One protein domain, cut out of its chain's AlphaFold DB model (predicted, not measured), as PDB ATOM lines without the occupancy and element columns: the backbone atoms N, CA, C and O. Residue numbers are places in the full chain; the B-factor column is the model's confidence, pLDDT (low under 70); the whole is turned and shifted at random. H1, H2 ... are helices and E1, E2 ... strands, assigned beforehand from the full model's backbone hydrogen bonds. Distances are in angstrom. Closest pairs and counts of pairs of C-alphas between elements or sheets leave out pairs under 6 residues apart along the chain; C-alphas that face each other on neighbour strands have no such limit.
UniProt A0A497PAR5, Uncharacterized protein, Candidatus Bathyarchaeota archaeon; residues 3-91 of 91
ATOM      1  N   LEU A   3     159.599 138.769 184.661       97.50
ATOM      2  CA  LEU A   3     158.238 139.279 184.451       97.50
ATOM      3  C   LEU A   3     157.729 139.980 185.722       97.50
ATOM      4  O   LEU A   3     157.771 139.386 186.795       97.50
ATOM      5  N   ILE A   4     157.217 141.209 185.589       97.19
ATOM      6  CA  ILE A   4     156.679 141.986 186.725       97.19
ATOM      7  C   ILE A   4     155.176 142.242 186.630       97.19
ATOM      8  O   ILE A   4     154.493 142.268 187.650       97.19
ATOM      9  N   LYS A   5     154.635 142.463 185.424       96.50
ATOM     10  CA  LYS A   5     153.221 142.827 185.258       96.50
ATOM     11  C   LYS A   5     152.724 142.558 183.844       96.50
ATOM     12  O   LYS A   5     153.408 142.873 182.875       96.50
ATOM     13  N   VAL A   6     151.479 142.103 183.737       97.31
ATOM     14  CA  VAL A   6     150.684 142.141 182.502       97.31
ATOM     15  C   VAL A   6     149.548 143.144 182.703       97.31
ATOM     16  O   VAL A   6     148.859 143.118 183.722       97.31
ATOM     17  N   THR A   7     149.378 144.096 181.786       96.56
ATOM     18  CA  THR A   7     148.307 145.099 181.870       96.56
ATOM     19  C   THR A   7     147.004 144.564 181.278       96.56
ATOM     20  O   THR A   7     147.017 143.688 180.419       96.56
ATOM     21  N   LYS A   8     145.863 145.166 181.651       95.94
ATOM     22  CA  LYS A   8     144.556 144.865 181.029       95.94
ATOM     23  C   LYS A   8     144.552 145.080 179.509       95.94
ATOM     24  O   LYS A   8     143.827 144.410 178.793       95.94
ATOM     25  N   SER A   9     145.385 146.003 179.020       94.25
ATOM     26  CA  SER A   9     145.575 146.273 177.592       94.25
ATOM     27  C   SER A   9     146.539 145.302 176.894       94.25
ATOM     28  O   SER A   9     146.867 145.523 175.733       94.25
ATOM     29  N   GLY A  10     147.026 144.266 177.585       94.62
ATOM     30  CA  GLY A  10     147.906 143.233 177.033       94.62
ATOM     31  C   GLY A  10     149.381 143.629 176.916       94.62
ATOM     32  O   GLY A  10     150.149 142.918 176.270       94.62
ATOM     33  N   ALA A  11     149.802 144.756 177.499       96.88
ATOM     34  CA  ALA A  11     151.220 145.091 177.579       96.88
ATOM     35  C   ALA A  11     151.897 144.247 178.664       96.88
ATOM     36  O   ALA A  11     151.352 144.074 179.753       96.88
ATOM     37  N   ILE A  12     153.098 143.751 178.376       97.94
ATOM     38  CA  ILE A  12     153.857 142.896 179.291       97.94
ATOM     39  C   ILE A  12     155.124 143.618 179.707       97.94
ATOM     40  O   ILE A  12     155.913 144.024 178.855       97.94
ATOM     41  N   HIS A  13     155.296 143.781 181.011       97.69
ATOM     42  CA  HIS A  13     156.400 144.494 181.628       97.69
ATOM     43  C   HIS A  13     157.347 143.520 182.318       97.69
ATOM     44  O   HIS A  13     156.911 142.602 183.016       97.69
ATOM     45  N   TYR A  14     158.638 143.785 182.173       98.06
ATOM     46  CA  TYR A  14     159.731 143.029 182.754       98.06
ATOM     47  C   TYR A  14     160.681 143.968 183.494       98.06
ATOM     48  O   TYR A  14     160.893 145.101 183.067       98.06
ATOM     49  N   GLU A  15     161.283 143.477 184.563       97.56
ATOM     50  CA  GLU A  15     162.491 144.041 185.152       97.56
ATOM     51  C   GLU A  15     163.709 143.481 184.403       97.56
ATOM     52  O   GLU A  15     163.801 142.273 184.151       97.56
ATOM     53  N   LEU A  16     164.597 144.369 183.967       97.50
ATOM     54  CA  LEU A  16     165.858 144.045 183.300       97.50
ATOM     55  C   LEU A  16     166.963 143.822 184.340       97.50
ATOM     56  O   LEU A  16     166.808 144.208 185.494       97.50
ATOM     57  N   ASP A  17     168.073 143.207 183.935       97.44
ATOM     58  CA  ASP A  17     169.153 142.812 184.859       97.44
ATOM     59  C   ASP A  17     169.831 144.017 185.537       97.44
ATOM     60  O   ASP A  17     170.335 143.897 186.647       97.44
ATOM     61  N   ASP A  18     169.745 145.200 184.926       95.88
ATOM     62  CA  ASP A  18     170.258 146.463 185.466       95.88
ATOM     63  C   ASP A  18     169.191 147.314 186.179       95.88
ATOM     64  O   ASP A  18     169.366 148.521 186.367       95.88
ATOM     65  N   GLY A  19     168.049 146.714 186.528       94.88
ATOM     66  CA  GLY A  19     166.961 147.356 187.274       94.88
ATOM     67  C   GLY A  19     166.027 148.244 186.442       94.88
ATOM     68  O   GLY A  19     165.055 148.791 186.967       94.88
ATOM     69  N   ARG A  20     166.264 148.402 185.132       96.31
ATOM     70  CA  ARG A  20     165.336 149.126 184.243       96.31
ATOM     71  C   ARG A  20     164.069 148.318 183.967       96.31
ATOM     72  O   ARG A  20     164.030 147.101 184.115       96.31
ATOM     73  N   ILE A  21     163.028 148.989 183.476       97.19
ATOM     74  CA  ILE A  21     161.779 148.343 183.057       97.19
ATOM     75  C   ILE A  21     161.768 148.181 181.538       97.19
ATOM     76  O   ILE A  21     161.797 149.161 180.792       97.19
ATOM     77  N   GLY A  22     161.652 146.944 181.076       97.88
ATOM     78  CA  GLY A  22     161.321 146.601 179.699       97.88
ATOM     79  C   GLY A  22     159.818 146.393 179.525       97.88
ATOM     80  O   GLY A  22     159.156 145.872 180.415       97.88
ATOM     81  N   ALA A  23     159.250 146.782 178.387       97.94
ATOM     82  CA  ALA A  23     157.832 146.587 178.100       97.94
ATOM     83  C   ALA A  23     157.584 146.217 176.634       97.94
ATOM     84  O   ALA A  23     158.095 146.864 175.715       97.94
ATOM     85  N   THR A  24     156.741 145.211 176.412       98.12
ATOM     86  CA  THR A  24     156.226 144.834 175.090       98.12
ATOM     87  C   THR A  24     154.752 145.216 174.984       98.12
ATOM     88  O   THR A  24     153.988 145.025 175.928       98.12
ATOM     89  N   TYR A  25     154.337 145.768 173.843       97.75
ATOM     90  CA  TYR A  25     152.971 146.253 173.627       97.75
ATOM     91  C   TYR A  25     152.302 145.522 172.455       97.75
ATOM     92  O   TYR A  25     152.962 145.317 171.431       97.75
ATOM     93  N   PRO A  26     150.990 145.214 172.520       97.19
ATOM     94  CA  PRO A  26     150.255 144.618 171.396       97.19
ATOM     95  C   PRO A  26     150.290 145.450 170.108       97.19
ATOM     96  O   PRO A  26     150.199 144.906 169.017       97.19
ATOM     97  N   SER A  27     150.520 146.765 170.213       96.50
ATOM     98  CA  SER A  27     150.718 147.668 169.069       96.50
ATOM     99  C   SER A  27     151.997 147.406 168.258       96.50
ATOM    100  O   SER A  27     152.221 148.062 167.238       96.50
ATOM    101  N   GLY A  28     152.850 146.487 168.715       97.75
ATOM    102  CA  GLY A  28     154.086 146.081 168.054       97.75
ATOM    103  C   GLY A  28     155.342 146.792 168.560       97.75
ATOM    104  O   GLY A  28     156.443 146.520 168.077       97.75
ATOM    105  N   TYR A  29     155.205 147.709 169.519       98.12
ATOM    106  CA  TYR A  29     156.344 148.407 170.108       98.12
ATOM    107  C   TYR A  29     156.978 147.621 171.254       98.12
ATOM    108  O   TYR A  29     156.293 146.963 172.037       98.12
ATOM    109  N   VAL A  30     158.292 147.766 171.371       98.44
ATOM    110  CA  VAL A  30     159.100 147.313 172.500       98.44
ATOM    111  C   VAL A  30     159.849 148.521 173.037       98.44
ATOM    112  O   VAL A  30     160.459 149.281 172.272       98.44
ATOM    113  N   ARG A  31     159.738 148.753 174.342       97.94
ATOM    114  CA  ARG A  31     160.297 149.931 175.003       97.94
ATOM    115  C   ARG A  31     161.095 149.548 176.235       97.94
ATOM    116  O   ARG A  31     160.792 148.550 176.877       97.94
ATOM    117  N   VAL A  32     162.069 150.382 176.568       98.00
ATOM    118  CA  VAL A  32     162.875 150.275 177.787       98.00
ATOM    119  C   VAL A  32     162.851 151.617 178.501       98.00
ATOM    120  O   VAL A  32     162.774 152.668 177.855       98.00
ATOM    121  N   SER A  33     162.854 151.587 179.827       96.38
ATOM    122  CA  SER A  33     162.909 152.785 180.646       96.38
ATOM    123  C   SER A  33     164.294 153.437 180.608       96.38
ATOM    124  O   SER A  33     165.309 152.804 180.323       96.38
ATOM    125  N   THR A  34     164.364 154.722 180.925       93.69
ATOM    126  CA  THR A  34     165.618 155.346 181.357       93.69
ATOM    127  C   THR A  34     165.993 154.844 182.757       93.69
ATOM    128  O   THR A  34     165.138 154.323 183.471       93.69
ATOM    129  N   TYR A  35     167.260 155.001 183.155       89.12
ATOM    130  CA  TYR A  35     167.727 154.632 184.503       89.12
ATOM    131  C   TYR A  35     167.059 155.442 185.616       89.12
ATOM    132  O   TYR A  35     166.893 154.957 186.725       89.12
ATOM    133  N   GLY A  36     166.665 156.680 185.319       81.69
ATOM    134  CA  GLY A  36     166.125 157.588 186.316       81.69
ATOM    135  C   GLY A  36     164.960 158.425 185.818       81.69
ATOM    136  O   GLY A  36     164.560 158.395 184.645       81.69
ATOM    137  N   ILE A  37     164.432 159.184 186.768       81.75
ATOM    138  CA  ILE A  37     163.430 160.223 186.578       81.75
ATOM    139  C   ILE A  37     164.080 161.387 185.821       81.75
ATOM    140  O   ILE A  37     165.215 161.769 186.097       81.75
ATOM    141  N   GLY A  38     163.384 161.934 184.824       72.31
ATOM    142  CA  GLY A  38     163.919 163.062 184.061       72.31
ATOM    143  C   GLY A  38     164.007 164.333 184.911       72.31
ATOM    144  O   GLY A  38     163.097 164.611 185.682       72.31
ATOM    145  N   HIS A  39     165.038 165.155 184.694       71.25
ATOM    146  CA  HIS A  39     165.264 166.403 185.443       71.25
ATOM    147  C   HIS A  39     164.018 167.312 185.539       71.25
ATOM    148  O   HIS A  39     163.737 167.890 186.579       71.25
ATOM    149  N   TYR A  40     163.223 167.388 184.464       79.38
ATOM    150  CA  TYR A  40     162.022 168.233 184.382       79.38
ATOM    151  C   TYR A  40     160.697 167.494 184.631       79.38
ATOM    152  O   TYR A  40     159.626 168.081 184.500       79.38
ATOM    153  N   SER A  41     160.718 166.186 184.897       75.88
ATOM    154  CA  SER A  41     159.501 165.370 184.967       75.88
ATOM    155  C   SER A  41     159.657 164.294 186.026       75.88
ATOM    156  O   SER A  41     160.514 163.434 185.868       75.88
ATOM    157  N   LYS A  42     158.740 164.232 187.002       82.25
ATOM    158  CA  LYS A  42     158.675 163.182 188.044       82.25
ATOM    159  C   LYS A  42     158.329 161.773 187.513       82.25
ATOM    160  O   LYS A  42     157.893 160.909 188.264       82.25
ATOM    161  N   ARG A  43     158.463 161.538 186.205       84.81
ATOM    162  CA  ARG A  43     158.165 160.276 185.524       84.81
ATOM    163  C   ARG A  43     159.428 159.691 184.906       84.81
ATOM    164  O   ARG A  43     160.228 160.409 184.299       84.81
ATOM    165  N   VAL A  44     159.553 158.372 185.010       88.69
ATOM    166  CA  VAL A  44     160.541 157.597 184.259       88.69
ATOM    167  C   VAL A  44     160.127 157.582 182.788       88.69
ATOM    168  O   VAL A  44     158.981 157.269 182.453       88.69
ATOM    169  N   LYS A  45     161.047 157.964 181.900       92.38
ATOM    170  CA  LYS A  45     160.789 157.990 180.457       92.38
ATOM    171  C   LYS A  45     161.044 156.614 179.858       92.38
ATOM    172  O   LYS A  45     161.840 155.841 180.372       92.38
ATOM    173  N   PHE A  46     160.383 156.332 178.742       94.88
ATOM    174  CA  PHE A  46     160.584 155.114 177.965       94.88
ATOM    175  C   PHE A  46     160.986 155.476 176.541       94.88
ATOM    176  O   PHE A  46     160.403 156.386 175.948       94.88
ATOM    177  N   TYR A  47     161.927 154.731 175.971       95.88
ATOM    178  CA  TYR A  47     162.310 154.851 174.566       95.88
ATOM    179  C   TYR A  47     162.064 153.538 173.824       95.88
ATOM    180  O   TYR A  47     162.032 152.462 174.414       95.88
ATOM    181  N   GLN A  48     161.831 153.635 172.516       97.44
ATOM    182  CA  GLN A  48     161.565 152.480 171.658       97.44
ATOM    183  C   GLN A  48     162.873 151.860 171.174       97.44
ATOM    184  O   GLN A  48     163.713 152.564 170.608       97.44
ATOM    185  N   ILE A  49     162.994 150.541 171.312       98.00
ATOM    186  CA  ILE A  49     164.152 149.771 170.826       98.00
ATOM    187  C   ILE A  49     163.890 149.076 169.484       98.00
ATOM    188  O   ILE A  49     164.787 148.474 168.908       98.00
ATOM    189  N   ASN A  50     162.675 149.195 168.940       98.06
ATOM    190  CA  ASN A  50     162.352 148.719 167.595       98.06
ATOM    191  C   ASN A  50     163.333 149.264 166.542       98.06
ATOM    192  O   ASN A  50     163.727 150.435 166.596       98.06
ATOM    193  N   LYS A  51     163.632 148.452 165.520       97.12
ATOM    194  CA  LYS A  51     164.466 148.854 164.378       97.12
ATOM    195  C   LYS A  51     163.927 150.134 163.731       97.12
ATOM    196  O   LYS A  51     162.728 150.252 163.464       97.12
ATOM    197  N   GLN A  52     164.819 151.092 163.489       96.69
ATOM    198  CA  GLN A  52     164.499 152.312 162.753       96.69
ATOM    199  C   GLN A  52     164.578 152.074 161.246       96.69
ATOM    200  O   GLN A  52     165.411 151.304 160.766       96.69
ATOM    201  N   LYS A  53     163.724 152.763 160.494       96.75
ATOM    202  CA  LYS A  53     163.767 152.810 159.033       96.75
ATOM    203  C   LYS A  53     163.498 154.238 158.570       96.75
ATOM    204  O   LYS A  53     162.610 154.901 159.101       96.75
ATOM    205  N   LYS A  54     164.230 154.695 157.553       96.94
ATOM    206  CA  LYS A  54     163.915 155.941 156.846       96.94
ATOM    207  C   LYS A  54     162.692 155.712 155.954       96.94
ATOM    208  O   LYS A  54     162.723 154.858 155.065       96.94
ATOM    209  N   LYS A  55     161.614 156.453 156.192       97.31
ATOM    210  CA  LYS A  55     160.458 156.558 155.299       97.31
ATOM    211  C   LYS A  55     160.624 157.828 154.472       97.31
ATOM    212  O   LYS A  55     160.285 158.915 154.932       97.31
ATOM    213  N   TRP A  56     161.193 157.667 153.284       96.94
ATOM    214  CA  TRP A  56     161.394 158.749 152.327       96.94
ATOM    215  C   TRP A  56     160.056 159.229 151.769       96.94
ATOM    216  O   TRP A  56     159.237 158.410 151.354       96.94
ATOM    217  N   TYR A  57     159.858 160.540 151.770       96.31
ATOM    218  CA  TYR A  57     158.805 161.218 151.015       96.31
ATOM    219  C   TYR A  57     159.391 162.022 149.846       96.31
ATOM    220  O   TYR A  57     158.683 162.284 148.883       96.31
ATOM    221  N   ASP A  58     160.685 162.353 149.899       96.81
ATOM    222  CA  ASP A  58     161.430 163.001 148.821       96.81
ATOM    223  C   ASP A  58     162.893 162.525 148.846       96.81
ATOM    224  O   ASP A  58     163.647 162.845 149.762       96.81
ATOM    225  N   LYS A  59     163.304 161.726 147.856       95.75
ATOM    226  CA  LYS A  59     164.675 161.188 147.781       95.75
ATOM    227  C   LYS A  59     165.693 162.191 147.234       95.75
ATOM    228  O   LYS A  59     166.886 161.934 147.354       95.75
ATOM    229  N   SER A  60     165.243 163.296 146.638       97.12
ATOM    230  CA  SER A  60     166.137 164.324 146.092       97.12
ATOM    231  C   SER A  60     166.764 165.192 147.188       97.12
ATOM    232  O   SER A  60     167.840 165.753 147.007       97.12
ATOM    233  N   LYS A  61     166.118 165.274 148.358       96.06
ATOM    234  CA  LYS A  61     166.578 166.060 149.509       96.06
ATOM    235  C   LYS A  61     167.308 165.177 150.509       96.06
ATOM    236  O   LYS A  61     166.775 164.150 150.913       96.06
ATOM    237  N   ALA A  62     168.452 165.628 151.027       93.75
ATOM    238  CA  ALA A  62     169.242 164.888 152.023       93.75
ATOM    239  C   ALA A  62     168.436 164.446 153.267       93.75
ATOM    240  O   ALA A  62     168.706 163.389 153.834       93.75
ATOM    241  N   TRP A  63     167.414 165.223 153.650       94.62
ATOM    242  CA  TRP A  63     166.546 164.984 154.811       94.62
ATOM    243  C   TRP A  63     165.069 164.802 154.442       94.62
ATOM    244  O   TRP A  63     164.196 164.985 155.284       94.62
ATOM    245  N   GLY A  64     164.764 164.425 153.196       96.44
ATOM    246  CA  GLY A  64     163.394 164.179 152.729       96.44
ATOM    247  C   GLY A  64     162.794 162.858 153.230       96.44
ATOM    248  O   GLY A  64     162.141 162.123 152.482       96.44
ATOM    249  N   PHE A  65     163.042 162.510 154.494       97.38
ATOM    250  CA  PHE A  65     162.543 161.300 155.133       97.38
ATOM    251  C   PHE A  65     162.155 161.533 156.587       97.38
ATOM    252  O   PHE A  65     162.751 162.331 157.299       97.38
ATOM    253  N   ASN A  66     161.215 160.720 157.056       96.69
ATOM    254  CA  ASN A  66     160.937 160.564 158.477       96.69
ATOM    255  C   ASN A  66     161.585 159.281 158.999       96.69
ATOM    256  O   ASN A  66     161.626 158.266 158.299       96.69
ATOM    257  N   ILE A  67     162.059 159.286 160.244       95.50
ATOM    258  CA  ILE A  67     162.444 158.048 160.923       95.50
ATOM    259  C   ILE A  67     161.193 157.389 161.492       95.50
ATOM    260  O   ILE A  67     160.516 157.944 162.352       95.50
ATOM    261  N   ILE A  68     160.908 156.175 161.030       96.50
ATOM    262  CA  ILE A  68     159.837 155.336 161.566       96.50
ATOM    263  C   ILE A  68     160.419 154.141 162.321       96.50
ATOM    264  O   ILE A  68     161.558 153.729 162.098       96.50
ATOM    265  N   ARG A  69     159.612 153.557 163.207       96.38
ATOM    266  CA  ARG A  69     159.930 152.326 163.937       96.38
ATOM    267  C   ARG A  69     159.153 151.162 163.335       96.38
ATOM    268  O   ARG A  69     157.938 151.257 163.168       96.38
ATOM    269  N   LEU A  70     159.842 150.069 163.030       97.31
ATOM    270  CA  LEU A  70     159.203 148.859 162.521       97.31
ATOM    271  C   LEU A  70     158.490 148.129 163.667       97.31
ATOM    272  O   LEU A  70     159.115 147.766 164.666       97.31
ATOM    273  N   LYS A  71     157.173 147.954 163.529       97.12
ATOM    274  CA  LYS A  71     156.338 147.219 164.486       97.12
ATOM    275  C   LYS A  71     156.647 145.722 164.413       97.12
ATOM    276  O   LYS A  71     156.870 145.193 163.328       97.12
ATOM    277  N   VAL A  72     156.631 145.055 165.563       97.31
ATOM    278  CA  VAL A  72     156.841 143.607 165.690       97.31
ATOM    279  C   VAL A  72     155.530 142.975 166.149       97.31
ATOM    280  O   VAL A  72     155.152 143.082 167.316       97.31
ATOM    281  N   ASN A  73     154.795 142.373 165.215       94.50
ATOM    282  CA  ASN A  73     153.418 141.922 165.456       94.50
ATOM    283  C   ASN A  73     153.353 140.649 166.312       94.50
ATOM    284  O   ASN A  73     152.468 140.526 167.161       94.50
ATOM    285  N   ASN A  74     154.311 139.734 166.150       95.88
ATOM    286  CA  ASN A  74     154.390 138.517 166.950       95.88
ATOM    287  C   ASN A  74     154.851 138.836 168.385       95.88
ATOM    288  O   ASN A  74     155.779 139.618 168.598       95.88
ATOM    289  N   HIS A  75     154.179 138.257 169.383       93.19
ATOM    290  CA  HIS A  75     154.514 138.494 170.786       93.19
ATOM    291  C   HIS A  75     155.884 137.929 171.175       93.19
ATOM    292  O   HIS A  75     156.675 138.644 171.791       93.19
ATOM    293  N   SER A  76     156.178 136.693 170.781       96.00
ATOM    294  CA  SER A  76     157.445 136.021 171.061       96.00
ATOM    295  C   SER A  76     158.628 136.805 170.498       96.00
ATOM    296  O   SER A  76     159.624 136.979 171.194       96.00
ATOM    297  N   ASP A  77     158.492 137.375 169.298       97.81
ATOM    298  CA  ASP A  77     159.541 138.211 168.697       97.81
ATOM    299  C   ASP A  77     159.756 139.521 169.462       97.81
ATOM    300  O   ASP A  77     160.892 139.973 169.616       97.81
ATOM    301  N   ARG A  78     158.687 140.134 169.992       97.88
ATOM    302  CA  ARG A  78     158.821 141.315 170.865       97.88
ATOM    303  C   ARG A  78     159.589 140.981 172.137       97.88
ATOM    304  O   ARG A  78     160.445 141.761 172.552       97.88
ATOM    305  N   THR A  79     159.269 139.850 172.753       97.25
ATOM    306  CA  THR A  79     159.926 139.393 173.981       97.25
ATOM    307  C   THR A  79     161.378 139.013 173.714       97.25
ATOM    308  O   THR A  79     162.250 139.400 174.486       97.25
ATOM    309  N   ARG A  80     161.666 138.347 172.587       97.94
ATOM    310  CA  ARG A  80     163.034 138.037 172.153       97.94
ATOM    311  C   ARG A  80     163.851 139.307 171.927       97.94
ATOM    312  O   ARG A  80     164.932 139.418 172.487       97.94
ATOM    313  N   LEU A  81     163.300 140.305 171.233       98.12
ATOM    314  CA  LEU A  81     163.968 141.598 171.039       98.12
ATOM    315  C   LEU A  81     164.337 142.268 172.375       98.12
ATOM    316  O   LEU A  81     165.407 142.865 172.497       98.12
ATOM    317  N   LEU A  82     163.455 142.188 173.374       98.00
ATOM    318  CA  LEU A  82     163.728 142.730 174.703       98.00
ATOM    319  C   LEU A  82     164.794 141.916 175.454       98.00
ATOM    320  O   LEU A  82     165.661 142.500 176.103       98.00
ATOM    321  N   LEU A  83     164.755 140.588 175.341       97.81
ATOM    322  CA  LEU A  83     165.752 139.695 175.929       97.81
ATOM    323  C   LEU A  83     167.145 139.928 175.325       97.81
ATOM    324  O   LEU A  83     168.122 140.002 176.066       97.81
ATOM    325  N   ASP A  84     167.231 140.107 174.009       98.12
ATOM    326  CA  ASP A  84     168.480 140.417 173.309       98.12
ATOM    327  C   ASP A  84     169.054 141.757 173.779       98.12
ATOM    328  O   ASP A  84     170.254 141.875 174.038       98.12
ATOM    329  N   PHE A  85     168.194 142.766 173.954       97.81
ATOM    330  CA  PHE A  85     168.599 144.044 174.536       97.81
ATOM    331  C   PHE A  85     169.159 143.862 175.951       97.81
ATOM    332  O   PHE A  85     170.233 144.388 176.245       97.81
ATOM    333  N   ASN A  86     168.462 143.104 176.801       98.06
ATOM    334  CA  ASN A  86     168.882 142.831 178.173       98.06
ATOM    335  C   ASN A  86     170.245 142.127 178.216       98.06
ATOM    336  O   ASN A  86     171.159 142.586 178.890       98.06
ATOM    337  N   ASN A  87     170.410 141.060 177.433       98.00
ATOM    338  CA  ASN A  87     171.652 140.291 177.387       98.00
ATOM    339  C   ASN A  87     172.851 141.114 176.907       98.00
ATOM    340  O   ASN A  87     173.969 140.843 177.327       98.00
ATOM    341  N   LYS A  88     172.625 142.086 176.019       97.50
ATOM    342  CA  LYS A  88     173.693 142.908 175.448       97.50
ATOM    343  C   LYS A  88     174.043 144.139 176.290       97.50
ATOM    344  O   LYS A  88     175.177 144.593 176.211       97.50
ATOM    345  N   ASN A  89     173.080 144.727 177.006       96.56
ATOM    346  CA  ASN A  89     173.239 146.071 177.586       96.56
ATOM    347  C   ASN A  89     172.928 146.172 179.087       96.56
ATOM    348  O   ASN A  89     173.068 147.265 179.631       96.56
ATOM    349  N   CYS A  90     172.425 145.112 179.724       93.69
ATOM    350  CA  CYS A  90     171.998 145.138 181.130       93.69
ATOM    351  C   CYS A  90     172.753 144.139 182.017       93.69
ATOM    352  O   CYS A  90     172.500 144.117 183.217       93.69
ATOM    353  N   LYS A  91     173.601 143.292 181.427       84.81
ATOM    354  CA  LYS A  91     174.459 142.347 182.146       84.81
ATOM    355  C   LYS A  91     175.823 142.953 182.424       84.81
ATOM    356  O   LYS A  91     176.271 143.754 181.572       84.81
TER     357      LYS A  91
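This is residues 3 to 91 of the 91 residues of an uncharacterized protein of Candidatus Bathyarchaeota archaeon (UniProt A0A497PAR5). A strongly twisted sheet of five strands has the single helix H1 packed along one face, and a separate two-stranded hairpin, E6 and E7, reaches away from this body as an arm and makes the longest axis. The hairpin E4 and E5, whose strands both bend, extends from the sheet with its turn at residues 39 and 40. The printed part has 89 residues with seven named strands and then one named helix, in the order E1 E2 E3 E4 E5 E6 E7 H1, and its class is mixed, helices and strands. The larger sheet has the order E1, E2, E3, E4, E5, all antiparallel. The whole is loose, with a radius of gyration of the C-alphas of 15.2 A and spans of 47 by 35 by 28 A.

In the larger sheet, E1 is residues 3 to 6, beginning with C-alpha 3 at (158.238, 139.279, 184.451), E2 is residues 12 to 15, and E3 is residues 21 to 24. E4, residues 30 to 38, is 20.1 A long and bends by 79 degrees at residue 35. E5, residues 41 to 48, is 18.6 A long and bends by 52 degrees at residue 44. E6 is residues 52 to 56, 12.6 A, and E7 residues 65 to 69, 12.8 A. H1, residues 75 to 89, is 21.3 A long and ends with C-alpha 89 at (173.239, 146.071, 177.586).

E1 to E5 form a meander, each strand the antiparallel neighbour of the one before, with E1 and E5 as edge strands. N 13 and O 5 are 2.8 A apart between E1 and E2, N 14 and O 22 2.8 A between E2 and E3, N 31 and O 23 2.9 A between E3 and E4, and N 34 and O 45 2.8 A between E4 and E5, each within hydrogen-bond range. From edge to edge the strands' lines turn by 95 degrees. H1 is on one face of this sheet, making two layers, a helix layer and a sheet layer, at a height over the sheet of 8.9 A. It lies over E3 and only just over E4, on which 3 of its C-alphas fall, and runs along the strands, at 21 degrees to E3 on the local plane. The closest C-alphas of E3 and H1 are those of Thr 24 and Arg 78, 6.1 A apart. E2 and H1 are near each other, with 8 pairs of C-alphas within 10 A. In H1 every O i to N i+4 pair is within hydrogen-bond range. E6 and E7 form an antiparallel hairpin, with N 55 and O 66 2.8 A apart, within hydrogen-bond range. E6 is apart from E5 and from H1. The closest C-alphas of E5 and E7, those of Gln 48 and Arg 69, are 7.9 A apart.

The two C-alphas farthest apart are those of Ile 4 and Ser 60, at 47.3 A. The printed part has no cut, and no link is long: E6 to E7, with 8 residues, is short, and the others are tight. The mean pLDDT of the printed part is 94.8, and no printed residue is under 70.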